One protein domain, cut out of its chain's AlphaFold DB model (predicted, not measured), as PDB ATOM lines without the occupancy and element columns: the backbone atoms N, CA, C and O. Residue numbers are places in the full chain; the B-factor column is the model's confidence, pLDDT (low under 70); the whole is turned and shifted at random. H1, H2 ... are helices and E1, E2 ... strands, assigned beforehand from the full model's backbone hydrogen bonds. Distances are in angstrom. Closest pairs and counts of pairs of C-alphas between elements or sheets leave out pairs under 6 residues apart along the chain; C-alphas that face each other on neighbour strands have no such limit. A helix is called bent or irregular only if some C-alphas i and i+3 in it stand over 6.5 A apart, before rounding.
ATOM      1  N   GLU A  44     255.024 195.963 186.465       41.22
ATOM      2  CA  GLU A  44     255.334 196.555 187.781       41.22
ATOM      3  C   GLU A  44     254.591 197.878 187.993       41.22
ATOM      4  O   GLU A  44     254.029 198.124 189.059       41.22
ATOM      5  N   SER A  45     254.515 198.714 186.954       45.75
ATOM      6  CA  SER A  45     253.795 199.992 187.014       45.75
ATOM      7  C   SER A  45     252.289 199.787 187.219       45.75
ATOM      8  O   SER A  45     251.681 200.486 188.029       45.75
ATOM      9  N   LYS A  46     251.697 198.777 186.563       45.97
ATOM     10  CA  LYS A  46     250.283 198.398 186.736       45.97
ATOM     11  C   LYS A  46     250.008 197.776 188.101       45.97
ATOM     12  O   LYS A  46     248.968 198.030 188.702       45.97
ATOM     13  N   LEU A  47     250.942 196.984 188.621       45.19
ATOM     14  CA  LEU A  47     250.872 196.447 189.974       45.19
ATOM     15  C   LEU A  47     250.917 197.575 191.018       45.19
ATOM     16  O   LEU A  47     250.094 197.584 191.931       45.19
ATOM     17  N   ILE A  48     251.825 198.543 190.868       50.25
ATOM     18  CA  ILE A  48     251.909 199.739 191.723       50.25
ATOM     19  C   ILE A  48     250.603 200.541 191.648       50.25
ATOM     20  O   ILE A  48     250.081 200.976 192.676       50.25
ATOM     21  N   GLU A  49     250.030 200.695 190.454       49.09
ATOM     22  CA  GLU A  49     248.741 201.359 190.255       49.09
ATOM     23  C   GLU A  49     247.585 200.607 190.946       49.09
ATOM     24  O   GLU A  49     246.747 201.225 191.605       49.09
ATOM     25  N   ASN A  50     247.576 199.274 190.886       46.88
ATOM     26  CA  ASN A  50     246.569 198.423 191.530       46.88
ATOM     27  C   ASN A  50     246.701 198.364 193.061       46.88
ATOM     28  O   ASN A  50     245.690 198.294 193.764       46.88
ATOM     29  N   ILE A  51     247.925 198.423 193.589       51.59
ATOM     30  CA  ILE A  51     248.212 198.543 195.025       51.59
ATOM     31  C   ILE A  51     247.703 199.896 195.539       51.59
ATOM     32  O   ILE A  51     246.997 199.948 196.543       51.59
ATOM     33  N   ASN A  52     247.968 200.985 194.813       50.84
ATOM     34  CA  ASN A  52     247.506 202.320 195.200       50.84
ATOM     35  C   ASN A  52     245.972 202.460 195.179       50.84
ATOM     36  O   ASN A  52     245.429 203.240 195.956       50.84
ATOM     37  N   LYS A  53     245.269 201.710 194.318       53.09
ATOM     38  CA  LYS A  53     243.798 201.758 194.204       53.09
ATOM     39  C   LYS A  53     243.059 200.941 195.270       53.09
ATOM     40  O   LYS A  53     241.925 201.276 195.593       53.09
ATOM     41  N   ASN A  54     243.680 199.897 195.827       51.50
ATOM     42  CA  ASN A  54     242.995 198.938 196.710       51.50
ATOM     43  C   ASN A  54     243.475 198.948 198.166       51.50
ATOM     44  O   ASN A  54     242.876 198.283 199.013       51.50
ATOM     45  N   LEU A  55     244.550 199.675 198.478       64.56
ATOM     46  CA  LEU A  55     245.108 199.699 199.823       64.56
ATOM     47  C   LEU A  55     244.777 200.972 200.578       64.56
ATOM     48  O   LEU A  55     245.145 202.079 200.196       64.56
ATOM     49  N   ASN A  56     244.156 200.783 201.740       73.56
ATOM     50  CA  ASN A  56     243.954 201.863 202.687       73.56
ATOM     51  C   ASN A  56     245.304 202.313 203.242       73.56
ATOM     52  O   ASN A  56     246.022 201.526 203.864       73.56
ATOM     53  N   VAL A  57     245.622 203.589 203.059       82.12
ATOM     54  CA  VAL A  57     246.792 204.216 203.675       82.12
ATOM     55  C   VAL A  57     246.629 204.202 205.200       82.12
ATOM     56  O   VAL A  57     245.580 204.567 205.736       82.12
ATOM     57  N   ASP A  58     247.660 203.738 205.904       84.44
ATOM     58  CA  ASP A  58     247.745 203.762 207.369       84.44
ATOM     59  C   ASP A  58     248.396 205.067 207.847       84.44
ATOM     60  O   ASP A  58     247.835 205.830 208.638       84.44
ATOM     61  N   GLU A  59     249.581 205.349 207.310       90.25
ATOM     62  CA  GLU A  59     250.410 206.486 207.683       90.25
ATOM     63  C   GLU A  59     251.257 206.943 206.491       90.25
ATOM     64  O   GLU A  59     251.680 206.131 205.672       90.25
ATOM     65  N   VAL A  60     251.532 208.245 206.423       89.06
ATOM     66  CA  VAL A  60     252.527 208.829 205.523       89.06
ATOM     67  C   VAL A  60     253.525 209.602 206.374       89.06
ATOM     68  O   VAL A  60     253.114 210.373 207.244       89.06
ATOM     69  N   PHE A  61     254.821 209.404 206.142       89.88
ATOM     70  CA  PHE A  61     255.870 210.123 206.866       89.88
ATOM     71  C   PHE A  61     257.047 210.473 205.953       89.88
ATOM     72  O   PHE A  61     257.323 209.788 204.967       89.88
ATOM     73  N   THR A  62     257.760 211.547 206.302       86.69
ATOM     74  CA  THR A  62     258.880 212.065 205.504       86.69
ATOM     75  C   THR A  62     260.174 212.033 206.302       86.69
ATOM     76  O   THR A  62     260.243 212.542 207.424       86.69
ATOM     77  N   GLN A  63     261.234 211.489 205.709       82.31
ATOM     78  CA  GLN A  63     262.556 211.399 206.319       82.31
ATOM     79  C   GLN A  63     263.658 211.499 205.271       82.31
ATOM     80  O   GLN A  63     263.603 210.839 204.243       82.31
ATOM     81  N   GLY A  64     264.693 212.299 205.549       77.00
ATOM     82  CA  GLY A  64     265.846 212.414 204.648       77.00
ATOM     83  C   GLY A  64     265.481 212.923 203.249       77.00
ATOM     84  O   GLY A  64     266.147 212.573 202.288       77.00
ATOM     85  N   GLY A  65     264.400 213.701 203.133       79.38
ATOM     86  CA  GLY A  65     263.852 214.140 201.848       79.38
ATOM     87  C   GLY A  65     262.963 213.107 201.150       79.38
ATOM     88  O   GLY A  65     262.335 213.469 200.163       79.38
ATOM     89  N   MET A  66     262.849 211.881 201.670       80.44
ATOM     90  CA  MET A  66     262.030 210.801 201.112       80.44
ATOM     91  C   MET A  66     260.655 210.728 201.767       80.44
ATOM     92  O   MET A  66     260.536 210.908 202.979       80.44
ATOM     93  N   ASN A  67     259.627 210.449 200.965       86.75
ATOM     94  CA  ASN A  67     258.243 210.301 201.412       86.75
ATOM     95  C   ASN A  67     257.844 208.820 201.374       86.75
ATOM     96  O   ASN A  67     257.876 208.200 200.310       86.75
ATOM     97  N   TYR A  68     257.432 208.289 202.519       85.94
ATOM     98  CA  TYR A  68     257.048 206.899 202.709       85.94
ATOM     99  C   TYR A  68     255.552 206.771 202.998       85.94
ATOM    100  O   TYR A  68     255.041 207.415 203.914       85.94
ATOM    101  N   THR A  69     254.875 205.880 202.274       86.38
ATOM    102  CA  THR A  69     253.471 205.509 202.512       86.38
ATOM    103  C   THR A  69     253.395 204.114 203.119       86.38
ATOM    104  O   THR A  69     253.871 203.154 202.518       86.38
ATOM    105  N   LEU A  70     252.776 203.972 204.289       85.94
ATOM    106  CA  LEU A  70     252.419 202.676 204.861       85.94
ATOM    107  C   LEU A  70     250.993 202.321 204.470       85.94
ATOM    108  O   LEU A  70     250.080 203.137 204.603       85.94
ATOM    109  N   TYR A  71     250.794 201.070 204.083       77.38
ATOM    110  CA  TYR A  71     249.479 200.540 203.755       77.38
ATOM    111  C   TYR A  71     248.991 199.574 204.831       77.38
ATOM    112  O   TYR A  71     249.746 198.739 205.339       77.38
ATOM    113  N   LYS A  72     247.700 199.660 205.158       75.62
ATOM    114  CA  LYS A  72     247.042 198.717 206.064       75.62
ATOM    115  C   LYS A  72     247.065 197.316 205.462       75.62
ATOM    116  O   LYS A  72     246.865 197.131 204.266       75.62
ATOM    117  N   GLY A  73     247.301 196.325 206.315       68.19
ATOM    118  CA  GLY A  73     247.318 194.918 205.924       68.19
ATOM    119  C   GLY A  73     248.613 194.447 205.261       68.19
ATOM    120  O   GLY A  73     248.838 193.244 205.255       68.19
ATOM    121  N   LEU A  74     249.502 195.328 204.783       72.06
ATOM    122  CA  LEU A  74     250.817 194.893 204.305       72.06
ATOM    123  C   LEU A  74     251.751 194.573 205.470       72.06
ATOM    124  O   LEU A  74     251.989 195.400 206.359       72.06
ATOM    125  N   LYS A  75     252.312 193.368 205.436       75.25
ATOM    126  CA  LYS A  75     253.235 192.854 206.443       75.25
ATOM    127  C   LYS A  75     254.431 192.191 205.782       75.25
ATOM    128  O   LYS A  75     254.275 191.508 204.777       75.25
ATOM    129  N   ALA A  76     255.611 192.358 206.365       72.19
ATOM    130  CA  ALA A  76     256.812 191.646 205.950       72.19
ATOM    131  C   ALA A  76     257.260 190.665 207.034       72.19
ATOM    132  O   ALA A  76     257.274 190.996 208.219       72.19
ATOM    133  N   PHE A  77     257.666 189.467 206.625       68.25
ATOM    134  CA  PHE A  77     258.170 188.425 207.518       68.25
ATOM    135  C   PHE A  77     259.555 187.985 207.074       68.25
ATOM    136  O   PHE A  77     259.828 187.900 205.880       68.25
ATOM    137  N   VAL A  78     260.404 187.652 208.046       65.81
ATOM    138  CA  VAL A  78     261.723 187.067 207.784       65.81
ATOM    139  C   VAL A  78     261.554 185.581 207.482       65.81
ATOM    140  O   VAL A  78     261.377 184.768 208.403       65.81
ATOM    141  N   GLY A  79     261.619 185.230 206.203       55.50
ATOM    142  CA  GLY A  79     261.707 183.855 205.734       55.50
ATOM    143  C   GLY A  79     263.086 183.258 206.015       55.50
ATOM    144  O   GLY A  79     264.106 183.944 205.956       55.50
ATOM    145  N   LYS A  80     263.113 181.963 206.338       44.78
ATOM    146  CA  LYS A  80     264.259 181.112 206.010       44.78
ATOM    147  C   LYS A  80     263.938 180.525 204.638       44.78
ATOM    148  O   LYS A  80     262.801 180.093 204.444       44.78
ATOM    149  N   ASP A  81     264.873 180.549 203.701       41.06
ATOM    150  CA  ASP A  81     264.683 179.849 202.433       41.06
ATOM    151  C   ASP A  81     264.661 178.347 202.711       41.06
ATOM    152  O   ASP A  81     265.688 177.703 202.881       41.06
ATOM    153  N   THR A  82     263.464 177.782 202.811       34.91
ATOM    154  CA  THR A  82     263.245 176.362 202.559       34.91
ATOM    155  C   THR A  82     262.755 176.265 201.126       34.91
ATOM    156  O   THR A  82     261.555 176.151 200.872       34.91
ATOM    157  N   LEU A  99     248.853 186.133 196.684       34.12
ATOM    158  CA  LEU A  99     249.049 186.983 195.532       34.12
ATOM    159  C   LEU A  99     250.471 186.656 195.097       34.12
ATOM    160  O   LEU A  99     251.428 187.068 195.756       34.12
ATOM    161  N   SER A 100     250.609 185.917 193.995       33.00
ATOM    162  CA  SER A 100     251.873 185.773 193.291       33.00
ATOM    163  C   SER A 100     252.186 187.117 192.633       33.00
ATOM    164  O   SER A 100     252.269 187.269 191.415       33.00
ATOM    165  N   ILE A 101     252.338 188.142 193.462       31.31
ATOM    166  CA  ILE A 101     253.058 189.334 193.110       31.31
ATOM    167  C   ILE A 101     254.452 188.792 192.824       31.31
ATOM    168  O   ILE A 101     255.165 188.391 193.744       31.31
ATOM    169  N   ARG A 102     254.878 188.778 191.560       33.25
ATOM    170  CA  ARG A 102     256.313 188.788 191.243       33.25
ATOM    171  C   ARG A 102     256.918 190.140 191.673       33.25
ATOM    172  O   ARG A 102     257.671 190.752 190.937       33.25
ATOM    173  N   ALA A 103     256.601 190.606 192.881       35.41
ATOM    174  CA  ALA A 103     257.516 191.418 193.652       35.41
ATOM    175  C   ALA A 103     258.748 190.532 193.847       35.41
ATOM    176  O   ALA A 103     258.565 189.317 193.994       35.41
ATOM    177  N   PRO A 104     259.968 191.086 193.785       33.81
ATOM    178  CA  PRO A 104     261.196 190.303 193.806       33.81
ATOM    179  C   PRO A 104     261.098 189.247 194.903       33.81
ATOM    180  O   PRO A 104     261.024 189.560 196.096       33.81
ATOM    181  N   LYS A 105     260.963 187.991 194.458       39.94
ATOM    182  CA  LYS A 105     260.871 186.830 195.329       39.94
ATOM    183  C   LYS A 105     262.179 186.834 196.100       39.94
ATOM    184  O   LYS A 105     263.236 186.686 195.498       39.94
ATOM    185  N   THR A 106     262.068 187.034 197.409       38.47
ATOM    186  CA  THR A 106     263.180 186.945 198.358       38.47
ATOM    187  C   THR A 106     264.058 188.203 198.389       38.47
ATOM    188  O   THR A 106     264.827 188.508 197.484       38.47
ATOM    189  N   ILE A 107     263.936 188.951 199.489       34.66
ATOM    190  CA  ILE A 107     264.622 190.223 199.716       34.66
ATOM    191  C   ILE A 107     265.640 190.052 200.852       34.66
ATOM    192  O   ILE A 107     265.245 190.078 202.015       34.66
ATOM    193  N   LEU A 108     266.929 189.857 200.558       33.31
ATOM    194  CA  LEU A 108     267.949 189.646 201.595       33.31
ATOM    195  C   LEU A 108     268.355 190.955 202.288       33.31
ATOM    196  O   LEU A 108     268.743 191.938 201.656       33.31
ATOM    197  N   LEU A 109     268.299 190.935 203.616       38.94
ATOM    198  CA  LEU A 109     268.905 191.908 204.518       38.94
ATOM    199  C   LEU A 109     270.009 191.226 205.331       38.94
ATOM    200  O   LEU A 109     270.046 190.003 205.440       38.94
ATOM    201  N   ASP A 110     270.791 192.021 206.057       35.62
ATOM    202  CA  ASP A 110     271.695 191.570 207.136       35.62
ATOM    203  C   ASP A 110     270.973 190.758 208.248       35.62
ATOM    204  O   ASP A 110     271.586 190.250 209.184       35.62
ATOM    205  N   LYS A 111     269.636 190.641 208.163       39.25
ATOM    206  CA  LYS A 111     268.751 189.855 209.036       39.25
ATOM    207  C   LYS A 111     267.983 188.730 208.311       39.25
ATOM    208  O   LYS A 111     267.080 188.151 208.911       39.25
ATOM    209  N   GLY A 112     268.319 188.413 207.057       47.44
ATOM    210  CA  GLY A 112     267.696 187.351 206.254       47.44
ATOM    211  C   GLY A 112     266.723 187.848 205.179       47.44
ATOM    212  O   GLY A 112     266.594 189.050 204.952       47.44
ATOM    213  N   ALA A 113     266.057 186.913 204.498       53.31
ATOM    214  CA  ALA A 113     265.135 187.193 203.402       53.31
ATOM    215  C   ALA A 113     263.761 187.660 203.898       53.31
ATOM    216  O   ALA A 113     263.160 187.006 204.749       53.31
ATOM    217  N   PHE A 114     263.214 188.738 203.337       56.59
ATOM    218  CA  PHE A 114     261.865 189.206 203.643       56.59
ATOM    219  C   PHE A 114     260.880 188.804 202.549       56.59
ATOM    220  O   PHE A 114     261.158 188.939 201.358       56.59
ATOM    221  N   LYS A 115     259.711 188.328 202.977       60.34
ATOM    222  CA  LYS A 115     258.540 188.090 202.129       60.34
ATOM    223  C   LYS A 115     257.412 189.017 202.581       60.34
ATOM    224  O   LYS A 115     257.171 189.140 203.785       60.34
ATOM    225  N   ILE A 116     256.774 189.697 201.629       61.06
ATOM    226  CA  ILE A 116     255.675 190.639 201.875       61.06
ATOM    227  C   ILE A 116     254.355 189.929 201.598       61.06
ATOM    228  O   ILE A 116     254.195 189.317 200.549       61.06
ATOM    229  N   PHE A 117     253.411 190.047 202.525       60.00
ATOM    230  CA  PHE A 117     252.088 189.443 202.428       60.00
ATOM    231  C   PHE A 117     251.007 190.441 202.825       60.00
ATOM    232  O   PHE A 117     251.253 191.404 203.562       60.00
ATOM    233  N   PHE A 118     249.787 190.142 202.392       60.75
ATOM    234  CA  PHE A 118     248.584 190.748 202.934       60.75
ATOM    235  C   PHE A 118     248.053 189.942 204.110       60.75
ATOM    236  O   PHE A 118     247.714 188.767 203.985       60.75
ATOM    237  N   ASP A 119     247.911 190.598 205.254       57.22
ATOM    238  CA  ASP A 119     247.187 190.038 206.380       57.22
ATOM    239  C   ASP A 119     245.675 190.103 206.111       57.22
ATOM    240  O   ASP A 119     245.009 191.121 206.319       57.22
ATOM    241  N   SER A 120     245.124 188.984 205.642       45.12
ATOM    242  CA  SER A 120     243.697 188.832 205.335       45.12
ATOM    243  C   SER A 120     242.770 189.051 206.542       45.12
ATOM    244  O   SER A 120     241.582 189.328 206.349       45.12
ATOM    245  N   LYS A 121     243.273 189.003 207.789       47.59
ATOM    246  CA  LYS A 121     242.467 189.305 208.989       47.59
ATOM    247  C   LYS A 121     242.090 190.786 209.075       47.59
ATOM    248  O   LYS A 121     241.019 191.106 209.581       47.59
ATOM    249  N   SER A 122     242.903 191.677 208.505       40.00
ATOM    250  CA  SER A 122     242.622 193.118 208.407       40.00
ATOM    251  C   SER A 122     241.483 193.446 207.425       40.00
ATOM    252  O   SER A 122     240.935 194.545 207.476       40.00
ATOM    253  N   VAL A 123     241.123 192.527 206.523       39.12
ATOM    254  CA  VAL A 123     240.134 192.759 205.450       39.12
ATOM    255  C   VAL A 123     238.735 192.244 205.825       39.12
ATOM    256  O   VAL A 123     237.739 192.664 205.243       39.12
ATOM    257  N   SER A 154     254.381 182.677 214.588       36.62
ATOM    258  CA  SER A 154     254.349 183.925 215.360       36.62
ATOM    259  C   SER A 154     255.601 184.811 215.280       36.62
ATOM    260  O   SER A 154     256.093 185.310 216.291       36.62
ATOM    261  N   LYS A 155     256.150 185.000 214.080       48.09
ATOM    262  CA  LYS A 155     257.366 185.761 213.826       48.09
ATOM    263  C   LYS A 155     256.889 187.178 213.606       48.09
ATOM    264  O   LYS A 155     256.060 187.412 212.731       48.09
ATOM    265  N   SER A 156     257.373 188.089 214.444       58.47
ATOM    266  CA  SER A 156     257.008 189.505 214.457       58.47
ATOM    267  C   SER A 156     256.887 190.063 213.037       58.47
ATOM    268  O   SER A 156     257.889 190.226 212.338       58.47
ATOM    269  N   ALA A 157     255.653 190.318 212.615       70.88
ATOM    270  CA  ALA A 157     255.358 190.863 211.306       70.88
ATOM    271  C   ALA A 157     255.775 192.338 211.273       70.88
ATOM    272  O   ALA A 157     255.274 193.149 212.054       70.88
ATOM    273  N   PHE A 158     256.679 192.697 210.368       81.31
ATOM    274  CA  PHE A 158     257.109 194.077 210.179       81.31
ATOM    275  C   PHE A 158     256.108 194.849 209.326       81.31
ATOM    276  O   PHE A 158     255.397 194.271 208.502       81.31
ATOM    277  N   LYS A 159     256.048 196.169 209.518       86.25
ATOM    278  CA  LYS A 159     255.256 197.040 208.644       86.25
ATOM    279  C   LYS A 159     256.011 197.251 207.330       86.25
ATOM    280  O   LYS A 159     257.241 197.260 207.306       86.25
ATOM    281  N   VAL A 160     255.268 197.435 206.246       81.69
ATOM    282  CA  VAL A 160     255.825 197.715 204.918       81.69
ATOM    283  C   VAL A 160     255.511 199.156 204.551       81.69
ATOM    284  O   VAL A 160     254.375 199.606 204.707       81.69
ATOM    285  N   ALA A 161     256.523 199.864 204.068       84.12
ATOM    286  CA  ALA A 161     256.389 201.191 203.493       84.12
ATOM    287  C   ALA A 161     256.693 201.152 201.993       84.12
ATOM    288  O   ALA A 161     257.475 200.330 201.524       84.12
ATOM    289  N   PHE A 162     256.094 202.067 201.248       81.06
ATOM    290  CA  PHE A 162     256.419 202.347 199.859       81.06
ATOM    291  C   PHE A 162     257.116 203.702 199.783       81.06
ATOM    292  O   PHE A 162     256.560 204.710 200.221       81.06
ATOM    293  N   ASN A 163     258.338 203.730 199.256       80.06
ATOM    294  CA  ASN A 163     259.047 204.968 198.982       80.06
ATOM    295  C   ASN A 163     258.474 205.587 197.703       80.06
ATOM    296  O   ASN A 163     258.681 205.099 196.591       80.06
ATOM    297  N   ASN A 164     257.756 206.697 197.860       77.06
ATOM    298  CA  ASN A 164     257.051 207.355 196.765       77.06
ATOM    299  C   ASN A 164     257.989 207.961 195.710       77.06
ATOM    300  O   ASN A 164     257.537 208.226 194.594       77.06
ATOM    301  N   GLN A 165     259.260 208.188 196.050       77.75
ATOM    302  CA  GLN A 165     260.268 208.744 195.146       77.75
ATOM    303  C   GLN A 165     260.990 207.649 194.368       77.75
ATOM    304  O   GLN A 165     261.018 207.701 193.144       77.75
ATOM    305  N   THR A 166     261.534 206.642 195.057       73.31
ATOM    306  CA  THR A 166     262.277 205.544 194.408       73.31
ATOM    307  C   THR A 166     261.360 204.489 193.794       73.31
ATOM    308  O   THR A 166     261.833 203.649 193.035       73.31
ATOM    309  N   LYS A 167     260.060 204.526 194.121       71.12
ATOM    310  CA  LYS A 167     259.043 203.533 193.744       71.12
ATOM    311  C   LYS A 167     259.345 202.122 194.257       71.12
ATOM    312  O   LYS A 167     258.871 201.144 193.690       71.12
ATOM    313  N   LYS A 168     260.111 202.010 195.348       72.38
ATOM    314  CA  LYS A 168     260.480 200.729 195.967       72.38
ATOM    315  C   LYS A 168     259.744 200.503 197.278       72.38
ATOM    316  O   LYS A 168     259.449 201.440 198.021       72.38
ATOM    317  N   PHE A 169     259.501 199.236 197.595       76.00
ATOM    318  CA  PHE A 169     259.090 198.845 198.938       76.00
ATOM    319  C   PHE A 169     260.266 198.908 199.910       76.00
ATOM    320  O   PHE A 169     261.421 198.720 199.535       76.00
ATOM    321  N   ALA A 170     259.944 199.150 201.172       78.19
ATOM    322  CA  ALA A 170     260.865 199.189 202.287       78.19
ATOM    323  C   ALA A 170     260.226 198.522 203.509       78.19
ATOM    324  O   ALA A 170     259.002 198.504 203.669       78.19
ATOM    325  N   VAL A 171     261.057 197.981 204.395       82.44
ATOM    326  CA  VAL A 171     260.595 197.392 205.658       82.44
ATOM    327  C   VAL A 171     260.781 198.408 206.773       82.44
ATOM    328  O   VAL A 171     261.880 198.921 206.981       82.44
ATOM    329  N   VAL A 172     259.706 198.673 207.514       88.31
ATOM    330  CA  VAL A 172     259.730 199.506 208.714       88.31
ATOM    331  C   VAL A 172     259.768 198.592 209.929       88.31
ATOM    332  O   VAL A 172     258.838 197.822 210.189       88.31
ATOM    333  N   THR A 173     260.855 198.677 210.690       85.38
ATOM    334  CA  THR A 173     261.144 197.713 211.763       85.38
ATOM    335  C   THR A 173     260.323 197.938 213.032       85.38
ATOM    336  O   THR A 173     260.296 197.073 213.905       85.38
ATOM    337  N   GLY A 174     259.666 199.098 213.153       90.19
ATOM    338  CA  GLY A 174     259.043 199.549 214.398       90.19
ATOM    339  C   GLY A 174     259.993 200.320 215.318       90.19
ATOM    340  O   GLY A 174     259.591 200.698 216.415       90.19
ATOM    341  N   ASN A 175     261.235 200.575 214.892       90.56
ATOM    342  CA  ASN A 175     262.212 201.326 215.674       90.56
ATOM    343  C   ASN A 175     262.423 202.745 215.131       90.56
ATOM    344  O   ASN A 175     262.328 203.001 213.932       90.56
ATOM    345  N   ALA A 176     262.788 203.653 216.028       92.00
ATOM    346  CA  ALA A 176     263.395 204.937 215.736       92.00
ATOM    347  C   ALA A 176     264.871 204.915 216.163       92.00
ATOM    348  O   ALA A 176     265.224 204.441 217.241       92.00
ATOM    349  N   ILE A 177     265.736 205.449 215.315       91.00
ATOM    350  CA  ILE A 177     267.150 205.687 215.554       91.00
ATOM    351  C   ILE A 177     267.316 207.128 216.018       91.00
ATOM    352  O   ILE A 177     266.949 208.070 215.313       91.00
ATOM    353  N   VAL A 178     267.901 207.296 217.197       90.88
ATOM    354  CA  VAL A 178     268.272 208.591 217.758       90.88
ATOM    355  C   VAL A 178     269.790 208.669 217.818       90.88
ATOM    356  O   VAL A 178     270.436 207.874 218.498       90.88
ATOM    357  N   LYS A 179     270.358 209.636 217.104       89.81
ATOM    358  CA  LYS A 179     271.755 210.046 217.215       89.81
ATOM    359  C   LYS A 179     271.799 211.330 218.035       89.81
ATOM    360  O   LYS A 179     271.091 212.279 217.711       89.81
ATOM    361  N   VAL A 180     272.623 211.354 219.069       88.31
ATOM    362  CA  VAL A 180     272.984 212.518 219.886       88.31
ATOM    363  C   VAL A 180     274.506 212.620 219.954       88.31
ATOM    364  O   VAL A 180     275.210 211.689 219.554       88.31
ATOM    365  N   SER A 181     275.026 213.715 220.504       85.44
ATOM    366  CA  SER A 181     276.420 213.757 220.936       85.44
ATOM    367  C   SER A 181     276.705 212.652 221.966       85.44
ATOM    368  O   SER A 181     275.855 212.417 222.832       85.44
ATOM    369  N   PRO A 182     277.878 211.998 221.932       86.12
ATOM    370  CA  PRO A 182     278.233 210.953 222.899       86.12
ATOM    371  C   PRO A 182     278.201 211.388 224.376       86.12
ATOM    372  O   PRO A 182     277.966 210.556 225.248       86.12
ATOM    373  N   ASP A 183     278.399 212.676 224.665       84.00
ATOM    374  CA  ASP A 183     278.341 213.282 226.003       84.00
ATOM    375  C   ASP A 183     276.907 213.519 226.514       84.00
ATOM    376  O   ASP A 183     276.705 213.830 227.690       84.00
ATOM    377  N   LYS A 184     275.889 213.350 225.661       84.56
ATOM    378  CA  LYS A 184     274.486 213.599 226.009       84.56
ATOM    379  C   LYS A 184     273.717 212.318 226.300       84.56
ATOM    380  O   LYS A 184     273.878 211.279 225.659       84.56
ATOM    381  N   ILE A 185     272.787 212.430 227.245       86.50
ATOM    382  CA  ILE A 185     271.838 211.369 227.584       86.50
ATOM    383  C   ILE A 185     270.563 211.558 226.758       86.50
ATOM    384  O   ILE A 185     269.964 212.635 226.766       86.50
ATOM    385  N   VAL A 186     270.129 210.496 226.076       91.12
ATOM    386  CA  VAL A 186     268.854 210.483 225.349       91.12
ATOM    387  C   VAL A 186     267.678 210.490 226.323       91.12
ATOM    388  O   VAL A 186     267.599 209.671 227.238       91.12
ATOM    389  N   LYS A 187     266.729 211.394 226.083       93.06
ATOM    390  CA  LYS A 187     265.453 211.482 226.794       93.06
ATOM    391  C   LYS A 187     264.378 210.684 226.062       93.06
ATOM    392  O   LYS A 187     264.173 210.855 224.859       93.06
ATOM    393  N   ILE A 188     263.671 209.841 226.809       94.19
ATOM    394  CA  ILE A 188     262.601 208.973 226.307       94.19
ATOM    395  C   ILE A 188     261.235 209.565 226.697       94.19
ATOM    396  O   ILE A 188     261.088 209.981 227.846       94.19
ATOM    397  N   PRO A 189     260.230 209.614 225.795       91.31
ATOM    398  CA  PRO A 189     258.956 210.283 226.073       91.31
ATOM    399  C   PRO A 189     258.161 209.707 227.241       91.31
ATOM    400  O   PRO A 189     257.576 210.455 228.019       91.31
ATOM    401  N   ASN A 190     258.095 208.382 227.343       92.62
ATOM    402  CA  ASN A 190     257.372 207.667 228.389       92.62
ATOM    403  C   ASN A 190     257.805 206.191 228.417       92.62
ATOM    404  O   ASN A 190     258.560 205.741 227.556       92.62
ATOM    405  N   LYS A 191     257.276 205.425 229.379       91.56
ATOM    406  CA  LYS A 191     257.598 204.003 229.591       91.56
ATOM    407  C   LYS A 191     257.246 203.059 228.431       91.56
ATOM    408  O   LYS A 191     257.701 201.921 228.431       91.56
ATOM    409  N   TYR A 192     256.404 203.484 227.488       93.94
ATOM    410  CA  TYR A 192     255.995 202.644 226.360       93.94
ATOM    411  C   TYR A 192     257.044 202.632 225.241       93.94
ATOM    412  O   TYR A 192     257.101 201.677 224.471       93.94
ATOM    413  N   PHE A 193     257.904 203.652 225.172       95.06
ATOM    414  CA  PHE A 193     259.095 203.636 224.326       95.06
ATOM    415  C   PHE A 193     260.202 202.840 225.020       95.06
ATOM    416  O   PHE A 193     260.488 203.063 226.195       95.06
ATOM    417  N   GLN A 194     260.855 201.934 224.295       93.75
ATOM    418  CA  GLN A 194     261.879 201.054 224.870       93.75
ATOM    419  C   GLN A 194     263.204 201.227 224.140       93.75
ATOM    420  O   GLN A 194     263.253 201.117 222.919       93.75
ATOM    421  N   VAL A 195     264.293 201.458 224.869       92.31
ATOM    422  CA  VAL A 195     265.639 201.432 224.280       92.31
ATOM    423  C   VAL A 195     266.021 199.972 224.042       92.31
ATOM    424  O   VAL A 195     266.275 199.233 224.986       92.31
ATOM    425  N   VAL A 196     266.048 199.558 222.778       89.31
ATOM    426  CA  VAL A 196     266.390 198.189 222.358       89.31
ATOM    427  C   VAL A 196     267.902 198.003 222.321       89.31
ATOM    428  O   VAL A 196     268.421 196.952 222.684       89.31
ATOM    429  N   LYS A 197     268.621 199.028 221.857       90.06
ATOM    430  CA  LYS A 197     270.080 199.006 221.757       90.06
ATOM    431  C   LYS A 197     270.644 200.403 221.954       90.06
ATOM    432  O   LYS A 197     270.052 201.383 221.510       90.06
ATOM    433  N   SER A 198     271.808 200.492 222.585       89.94
ATOM    434  CA  SER A 198     272.526 201.753 222.761       89.94
ATOM    435  C   SER A 198     274.008 201.570 222.491       89.94
ATOM    436  O   SER A 198     274.639 200.676 223.052       89.94
ATOM    437  N   TYR A 199     274.568 202.477 221.706       90.81
ATOM    438  CA  TYR A 199     275.988 202.618 221.445       90.81
ATOM    439  C   TYR A 199     276.416 203.978 221.992       90.81
ATOM    440  O   TYR A 199     276.529 204.956 221.253       90.81
ATOM    441  N   LYS A 200     276.591 204.054 223.316       88.62
ATOM    442  CA  LYS A 200     276.805 205.319 224.040       88.62
ATOM    443  C   LYS A 200     278.029 206.088 223.540       88.62
ATOM    444  O   LYS A 200     277.924 207.282 223.304       88.62
ATOM    445  N   ALA A 201     279.132 205.387 223.267       87.44
ATOM    446  CA  ALA A 201     280.350 205.976 222.703       87.44
ATOM    447  C   ALA A 201     280.123 206.654 221.337       87.44
ATOM    448  O   ALA A 201     280.843 207.573 220.972       87.44
ATOM    449  N   LEU A 202     279.100 206.219 220.596       85.69
ATOM    450  CA  LEU A 202     278.701 206.802 219.318       85.69
ATOM    451  C   LEU A 202     277.469 207.706 219.454       85.69
ATOM    452  O   LEU A 202     276.971 208.178 218.438       85.69
ATOM    453  N   GLY A 203     276.914 207.894 220.653       85.94
ATOM    454  CA  GLY A 203     275.655 208.607 220.860       85.94
ATOM    455  C   GLY A 203     274.479 208.051 220.043       85.94
ATOM    456  O   GLY A 203     273.584 208.803 219.680       85.94
ATOM    457  N   LEU A 204     274.479 206.757 219.700       89.94
ATOM    458  CA  LEU A 204     273.459 206.136 218.847       89.94
ATOM    459  C   LEU A 204     272.544 205.221 219.665       89.94
ATOM    460  O   LEU A 204     273.016 204.334 220.373       89.94
ATOM    461  N   TYR A 205     271.236 205.394 219.530       89.19
ATOM    462  CA  TYR A 205     270.225 204.664 220.287       89.19
ATOM    463  C   TYR A 205     269.138 204.150 219.346       89.19
ATOM    464  O   TYR A 205     268.624 204.894 218.517       89.19
ATOM    465  N   VAL A 206     268.781 202.877 219.491       92.25
ATOM    466  CA  VAL A 206     267.662 202.239 218.792       92.25
ATOM    467  C   VAL A 206     266.512 202.125 219.781       92.25
ATOM    468  O   VAL A 206     266.634 201.448 220.803       92.25
ATOM    469  N   ILE A 207     265.410 202.809 219.495       91.00
ATOM    470  CA  ILE A 207     264.246 202.931 220.371       91.00
ATOM    471  C   ILE A 207     263.038 202.305 219.683       91.00
ATOM    472  O   ILE A 207     262.637 202.751 218.614       91.00
ATOM    473  N   LYS A 208     262.418 201.307 220.305       94.25
ATOM    474  CA  LYS A 208     261.159 200.724 219.846       94.25
ATOM    475  C   LYS A 208     260.023 201.725 220.036       94.25
ATOM    476  O   LYS A 208     259.829 202.246 221.139       94.25
ATOM    477  N   VAL A 209     259.279 201.969 218.962       93.94
ATOM    478  CA  VAL A 209     258.079 202.808 218.949       93.94
ATOM    479  C   VAL A 209     256.870 201.954 219.360       93.94
ATOM    480  O   VAL A 209     256.742 200.825 218.880       93.94
ATOM    481  N   PRO A 210     255.982 202.445 220.246       92.81
ATOM    482  CA  PRO A 210     254.742 201.747 220.580       92.81
ATOM    483  C   PRO A 210     253.862 201.518 219.344       92.81
ATOM    484  O   PRO A 210     253.715 202.410 218.513       92.81
ATOM    485  N   GLU A 211     253.222 200.352 219.232       87.81
ATOM    486  CA  GLU A 211     252.443 199.978 218.036       87.81
ATOM    487  C   GLU A 211     251.236 200.889 217.766       87.81
ATOM    488  O   GLU A 211     250.820 201.042 216.616       87.81
ATOM    489  N   ASN A 212     250.691 201.501 218.819       88.31
ATOM    490  CA  ASN A 212     249.563 202.430 218.769       88.31
ATOM    491  C   ASN A 212     249.971 203.883 218.474       88.31
ATOM    492  O   ASN A 212     249.108 204.758 218.450       88.31
ATOM    493  N   VAL A 213     251.263 204.159 218.282       91.56
ATOM    494  CA  VAL A 213     251.783 205.496 217.986       91.56
ATOM    495  C   VAL A 213     252.250 205.540 216.535       91.56
ATOM    496  O   VAL A 213     253.001 204.674 216.084       91.56
ATOM    497  N   LYS A 214     251.815 206.568 215.801       92.75
ATOM    498  CA  LYS A 214     252.295 206.839 214.442       92.75
ATOM    499  C   LYS A 214     253.773 207.223 214.467       92.75
ATOM    500  O   LYS A 214     254.224 207.936 215.368       92.75
ATOM    501  N   PHE A 215     254.540 206.778 213.479       91.88
ATOM    502  CA  PHE A 215     255.971 207.059 213.395       91.88
ATOM    503  C   PHE A 215     256.281 208.558 213.345       91.88
ATOM    504  O   PHE A 215     257.209 209.007 214.018       91.88
ATOM    505  N   GLN A 216     255.490 209.344 212.616       90.81
ATOM    506  CA  GLN A 216     255.650 210.794 212.536       90.81
ATOM    507  C   GLN A 216     255.498 211.462 213.914       90.81
ATOM    508  O   GLN A 216     256.294 212.337 214.277       90.81
ATOM    509  N   ASP A 217     254.526 211.016 214.712       92.94
ATOM    510  CA  ASP A 217     254.289 211.525 216.065       92.94
ATOM    511  C   ASP A 217     255.423 211.114 217.008       92.94
ATOM    512  O   ASP A 217     255.954 211.944 217.749       92.94
ATOM    513  N   ALA A 218     255.855 209.852 216.934       93.75
ATOM    514  CA  ALA A 218     256.985 209.335 217.698       93.75
ATOM    515  C   ALA A 218     258.276 210.118 217.418       93.75
ATOM    516  O   ALA A 218     258.953 210.562 218.349       93.75
ATOM    517  N   VAL A 219     258.599 210.341 216.141       91.44
ATOM    518  CA  VAL A 219     259.766 211.129 215.721       91.44
ATOM    519  C   VAL A 219     259.651 212.565 216.226       91.44
ATOM    520  O   VAL A 219     260.631 213.115 216.726       91.44
ATOM    521  N   THR A 220     258.466 213.172 216.150       91.75
ATOM    522  CA  THR A 220     258.230 214.539 216.639       91.75
ATOM    523  C   THR A 220     258.444 214.643 218.151       91.75
ATOM    524  O   THR A 220     259.146 215.545 218.615       91.75
ATOM    525  N   GLN A 221     257.913 213.697 218.932       93.69
ATOM    526  CA  GLN A 221     258.114 213.639 220.384       93.69
ATOM    527  C   GLN A 221     259.593 213.456 220.748       93.69
ATOM    528  O   GLN A 221     260.121 214.179 221.595       93.69
ATOM    529  N   LEU A 222     260.280 212.533 220.072       92.25
ATOM    530  CA  LEU A 222     261.701 212.273 220.290       92.25
ATOM    531  C   LEU A 222     262.568 213.487 219.932       92.25
ATOM    532  O   LEU A 222     263.464 213.822 220.705       92.25
ATOM    533  N   LYS A 223     262.277 214.188 218.828       91.19
ATOM    534  CA  LYS A 223     262.961 215.439 218.448       91.19
ATOM    535  C   LYS A 223     262.731 216.553 219.464       91.19
ATOM    536  O   LYS A 223     263.665 217.274 219.792       91.19
ATOM    537  N   LYS A 224     261.510 216.689 219.988       91.06
ATOM    538  CA  LYS A 224     261.185 217.707 221.000       91.06
ATOM    539  C   LYS A 224     261.974 217.501 222.295       91.06
ATOM    540  O   LYS A 224     262.409 218.469 222.908       91.06
ATOM    541  N   LEU A 225     262.149 216.248 222.715       91.38
ATOM    542  CA  LEU A 225     262.864 215.905 223.949       91.38
ATOM    543  C   LEU A 225     264.383 215.863 223.784       91.38
ATOM    544  O   LEU A 225     265.108 216.081 224.753       91.38
ATOM    545  N   ASN A 226     264.851 215.610 222.565       89.06
ATOM    546  CA  ASN A 226     266.261 215.572 222.199       89.06
ATOM    547  C   ASN A 226     266.516 216.646 221.130       89.06
ATOM    548  O   ASN A 226     266.783 216.305 219.974       89.06
ATOM    549  N   PRO A 227     266.343 217.936 221.486       76.62
ATOM    550  CA  PRO A 227     266.363 219.018 220.521       76.62
ATOM    551  C   PRO A 227     267.721 219.133 219.845       76.62
ATOM    552  O   PRO A 227     268.770 218.830 220.422       76.62
ATOM    553  N   TYR A 228     267.664 219.626 218.611       66.44
ATOM    554  CA  TYR A 228     268.834 219.942 217.817       66.44
ATOM    555  C   TYR A 228     269.805 220.814 218.610       66.44
ATOM    556  O   TYR A 228     269.453 221.893 219.077       66.44
ATOM    557  N   SER A 229     271.046 220.354 218.722       56.69
ATOM    558  CA  SER A 229     272.162 221.238 219.050       56.69
ATOM    559  C   SER A 229     272.675 221.795 217.723       56.69
ATOM    560  O   SER A 229     273.024 221.007 216.841       56.69
ATOM    561  N   GLN A 230     272.644 223.117 217.538       45.03
ATOM    562  CA  GLN A 230     273.274 223.756 216.379       45.03
ATOM    563  C   GLN A 230     274.756 223.378 216.334       45.03
ATOM    564  O   GLN A 230     275.418 223.296 217.369       45.03
ATOM    565  N   ALA A 231     275.234 223.083 215.132       49.28
ATOM    566  CA  ALA A 231     276.570 222.573 214.908       49.28
ATOM    567  C   ALA A 231     277.626 223.685 215.019       49.28
ATOM    568  O   ALA A 231     277.417 224.801 214.541       49.28
ATOM    569  N   VAL A 232     278.771 223.346 215.607       44.38
ATOM    570  CA  VAL A 232     280.059 223.986 215.324       44.38
ATOM    571  C   VAL A 232     280.755 223.036 214.343       44.38
ATOM    572  O   VAL A 232     281.147 221.947 214.745       44.38
ATOM    573  N   GLY A 233     280.841 223.398 213.058       47.50
ATOM    574  CA  GLY A 233     281.345 222.513 211.991       47.50
ATOM    575  C   GLY A 233     280.271 221.591 211.390       47.50
ATOM    576  O   GLY A 233     279.230 221.370 211.989       47.50
ATOM    577  N   GLU A 234     280.481 221.089 210.174       48.59
ATOM    578  CA  GLU A 234     279.459 220.515 209.271       48.59
ATOM    579  C   GLU A 234     278.749 219.213 209.732       48.59
ATOM    580  O   GLU A 234     277.908 218.676 209.007       48.59
ATOM    581  N   GLU A 235     279.003 218.706 210.942       49.25
ATOM    582  CA  GLU A 235     278.348 217.501 211.460       49.25
ATOM    583  C   GLU A 235     277.086 217.805 212.282       49.25
ATOM    584  O   GLU A 235     277.089 218.489 213.307       49.25
ATOM    585  N   LYS A 236     275.960 217.222 211.854       54.06
ATOM    586  CA  LYS A 236     274.690 217.264 212.592       54.06
ATOM    587  C   LYS A 236     274.833 216.528 213.929       54.06
ATOM    588  O   LYS A 236     274.851 215.303 213.978       54.06
ATOM    589  N   VAL A 237     274.816 217.291 215.017       63.97
ATOM    590  CA  VAL A 237     275.015 216.816 216.399       63.97
ATOM    591  C   VAL A 237     273.880 215.906 216.906       63.97
ATOM    592  O   VAL A 237     274.068 215.071 217.789       63.97
ATOM    593  N   THR A 238     272.681 216.035 216.330       74.69
ATOM    594  CA  THR A 238     271.491 215.277 216.746       74.69
ATOM    595  C   THR A 238     270.606 214.945 215.551       74.69
ATOM    596  O   THR A 238     270.310 215.821 214.738       74.69
ATOM    597  N   SER A 239     270.155 213.695 215.437       85.25
ATOM    598  CA  SER A 239     269.159 213.284 214.444       85.25
ATOM    599  C   SER A 239     268.226 212.213 215.000       85.25
ATOM    600  O   SER A 239     268.603 211.420 215.858       85.25
ATOM    601  N   VAL A 240     266.985 212.213 214.521       88.12
ATOM    602  CA  VAL A 240     265.956 211.240 214.892       88.12
ATOM    603  C   VAL A 240     265.271 210.785 213.618       88.12
ATOM    604  O   VAL A 240     264.705 211.616 212.904       88.12
ATOM    605  N   ASN A 241     265.328 209.484 213.365       89.25
ATOM    606  CA  ASN A 241     264.882 208.852 212.134       89.25
ATOM    607  C   ASN A 241     264.150 207.544 212.455       89.25
ATOM    608  O   ASN A 241     264.551 206.830 213.359       89.25
ATOM    609  N   VAL A 242     263.109 207.193 211.717       89.81
ATOM    610  CA  VAL A 242     262.556 205.838 211.665       89.81
ATOM    611  C   VAL A 242     263.583 204.910 211.011       89.81
ATOM    612  O   VAL A 242     264.211 205.270 210.010       89.81
ATOM    613  N   GLU A 243     263.763 203.718 211.575       86.69
ATOM    614  CA  GLU A 243     264.562 202.660 210.960       86.69
ATOM    615  C   GLU A 243     263.777 202.060 209.786       86.69
ATOM    616  O   GLU A 243     262.809 201.311 209.958       86.69
ATOM    617  N   VAL A 244     264.207 202.436 208.583       85.25
ATOM    618  CA  VAL A 244     263.669 201.970 207.308       85.25
ATOM    619  C   VAL A 244     264.768 201.204 206.587       85.25
ATOM    620  O   VAL A 244     265.882 201.706 206.437       85.25
ATOM    621  N   LEU A 245     264.454 199.990 206.148       80.94
ATOM    622  CA  LEU A 245     265.360 199.147 205.379       80.94
ATOM    623  C   LEU A 245     264.917 199.176 203.911       80.94
ATOM    624  O   LEU A 245     263.819 198.718 203.596       80.94
ATOM    625  N   GLU A 246     265.756 199.746 203.045       68.69
ATOM    626  CA  GLU A 246     265.528 199.953 201.605       68.69
ATOM    627  C   GLU A 246     266.775 199.515 200.803       68.69
ATOM    628  O   GLU A 246     267.858 199.381 201.371       68.69
TER     629      GLU A 246
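What this domain is: This is residues 44 to 82, 99 to 123 and 154 to 246 of the 252 residues of an uncharacterized protein of Silvanigrella paludirubra (UniProt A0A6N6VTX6). Picture one strongly twisted antiparallel sheet in two parts: E1 to E5 form one, E7 and E8 lie in the other, and E6, bent, runs through both with E9 beside it. The helix H2 packs on the sheet, mostly on E9, E6 and E1, while H1 only grazes the sheet at the E1 to E5 part. The printed part has 157 residues with two named helices and nine named strands: along the chain H1 comes first, then the strands E1 to E8, then H2, and last E9; the sheet is branched, with three neighbours each for E2 and E6, and the class is mixed, helices and strands. The whole is compact, with a radius of gyration of the C-alphas of 17.1 A, yet elongated in outline, spanning 51 by 31 by 27 A.

Where its parts are: Find C-alpha 44 at (255.334, 196.555, 187.781); from there H1 runs over residues 44 to 54, 15.4 A. E1 follows at residues 57 to 63, then E2 at residues 66 to 79, 27.3 A. Past the first cut come E3, residues 107 to 109, and E4, residues 112 to 118, 19.7 A. Past the second cut, look for E5 at residues 158 to 163 and E6 at residues 169 to 179, 24.9 A, beginning at C-alpha 169, (259.090, 198.845, 198.938). E7 is residues 194 to 199, E8 residues 204 to 208, and H2 residues 215 to 225, 15.4 A. E9, residues 239 to 245, 17.2 A, ends at C-alpha 245, (265.360, 199.147, 205.379).

How they stand to each other: Start at E2, which bends by 98 degrees at residue 72: E1 and E4 lie on one side of it, E5 on the other side. In the hairpin of E1 and E2, N 61 is 3.0 A from O 68; between E2 and E4, N 77 is 2.9 A from O 115; between E2 and E5, N 69 is 2.9 A from O 162. E3 and E4 form a hairpin, with N 109 and O 112 2.9 A apart. In the hairpin of E5 and E6, N 161 is 2.9 A from O 170. E6 bends by 80 degrees at residue 174, with E5 and E8 on one side and E9 on the other side. Between E6 and E8, N 178 and O 205 are within hydrogen-bond range at 2.8 A, and between E6 and E9, N 177 and O 241 are within hydrogen-bond range at 2.7 A. E7 and E8 are a hairpin at 163 degrees between directions, with N 196 and O 206 2.8 A apart. H2 is on the sheet; its closest C-alphas to E9 are Val 219 and Val 240, 6.2 A apart, and to E1 Gln 216 and Phe 61, 5.7 A. In H1 and H2 every O i to N i+4 pair is within hydrogen-bond range, and the two helices are apart.

The domain as a whole: The C-alphas farthest apart, of Ser 100 and Val 232, are 52.3 A apart. Residues 83 to 98 and 124 to 153 are not printed, with gaps of 19.1 A and 19.5 A between the C-alphas across the cuts. The links E6 to E7 and H2 to E9 are long. Mean pLDDT of the printed part is 72.2; 58 residues are under 70, among them 44 to 55, 99 to 123 and 228 to 237.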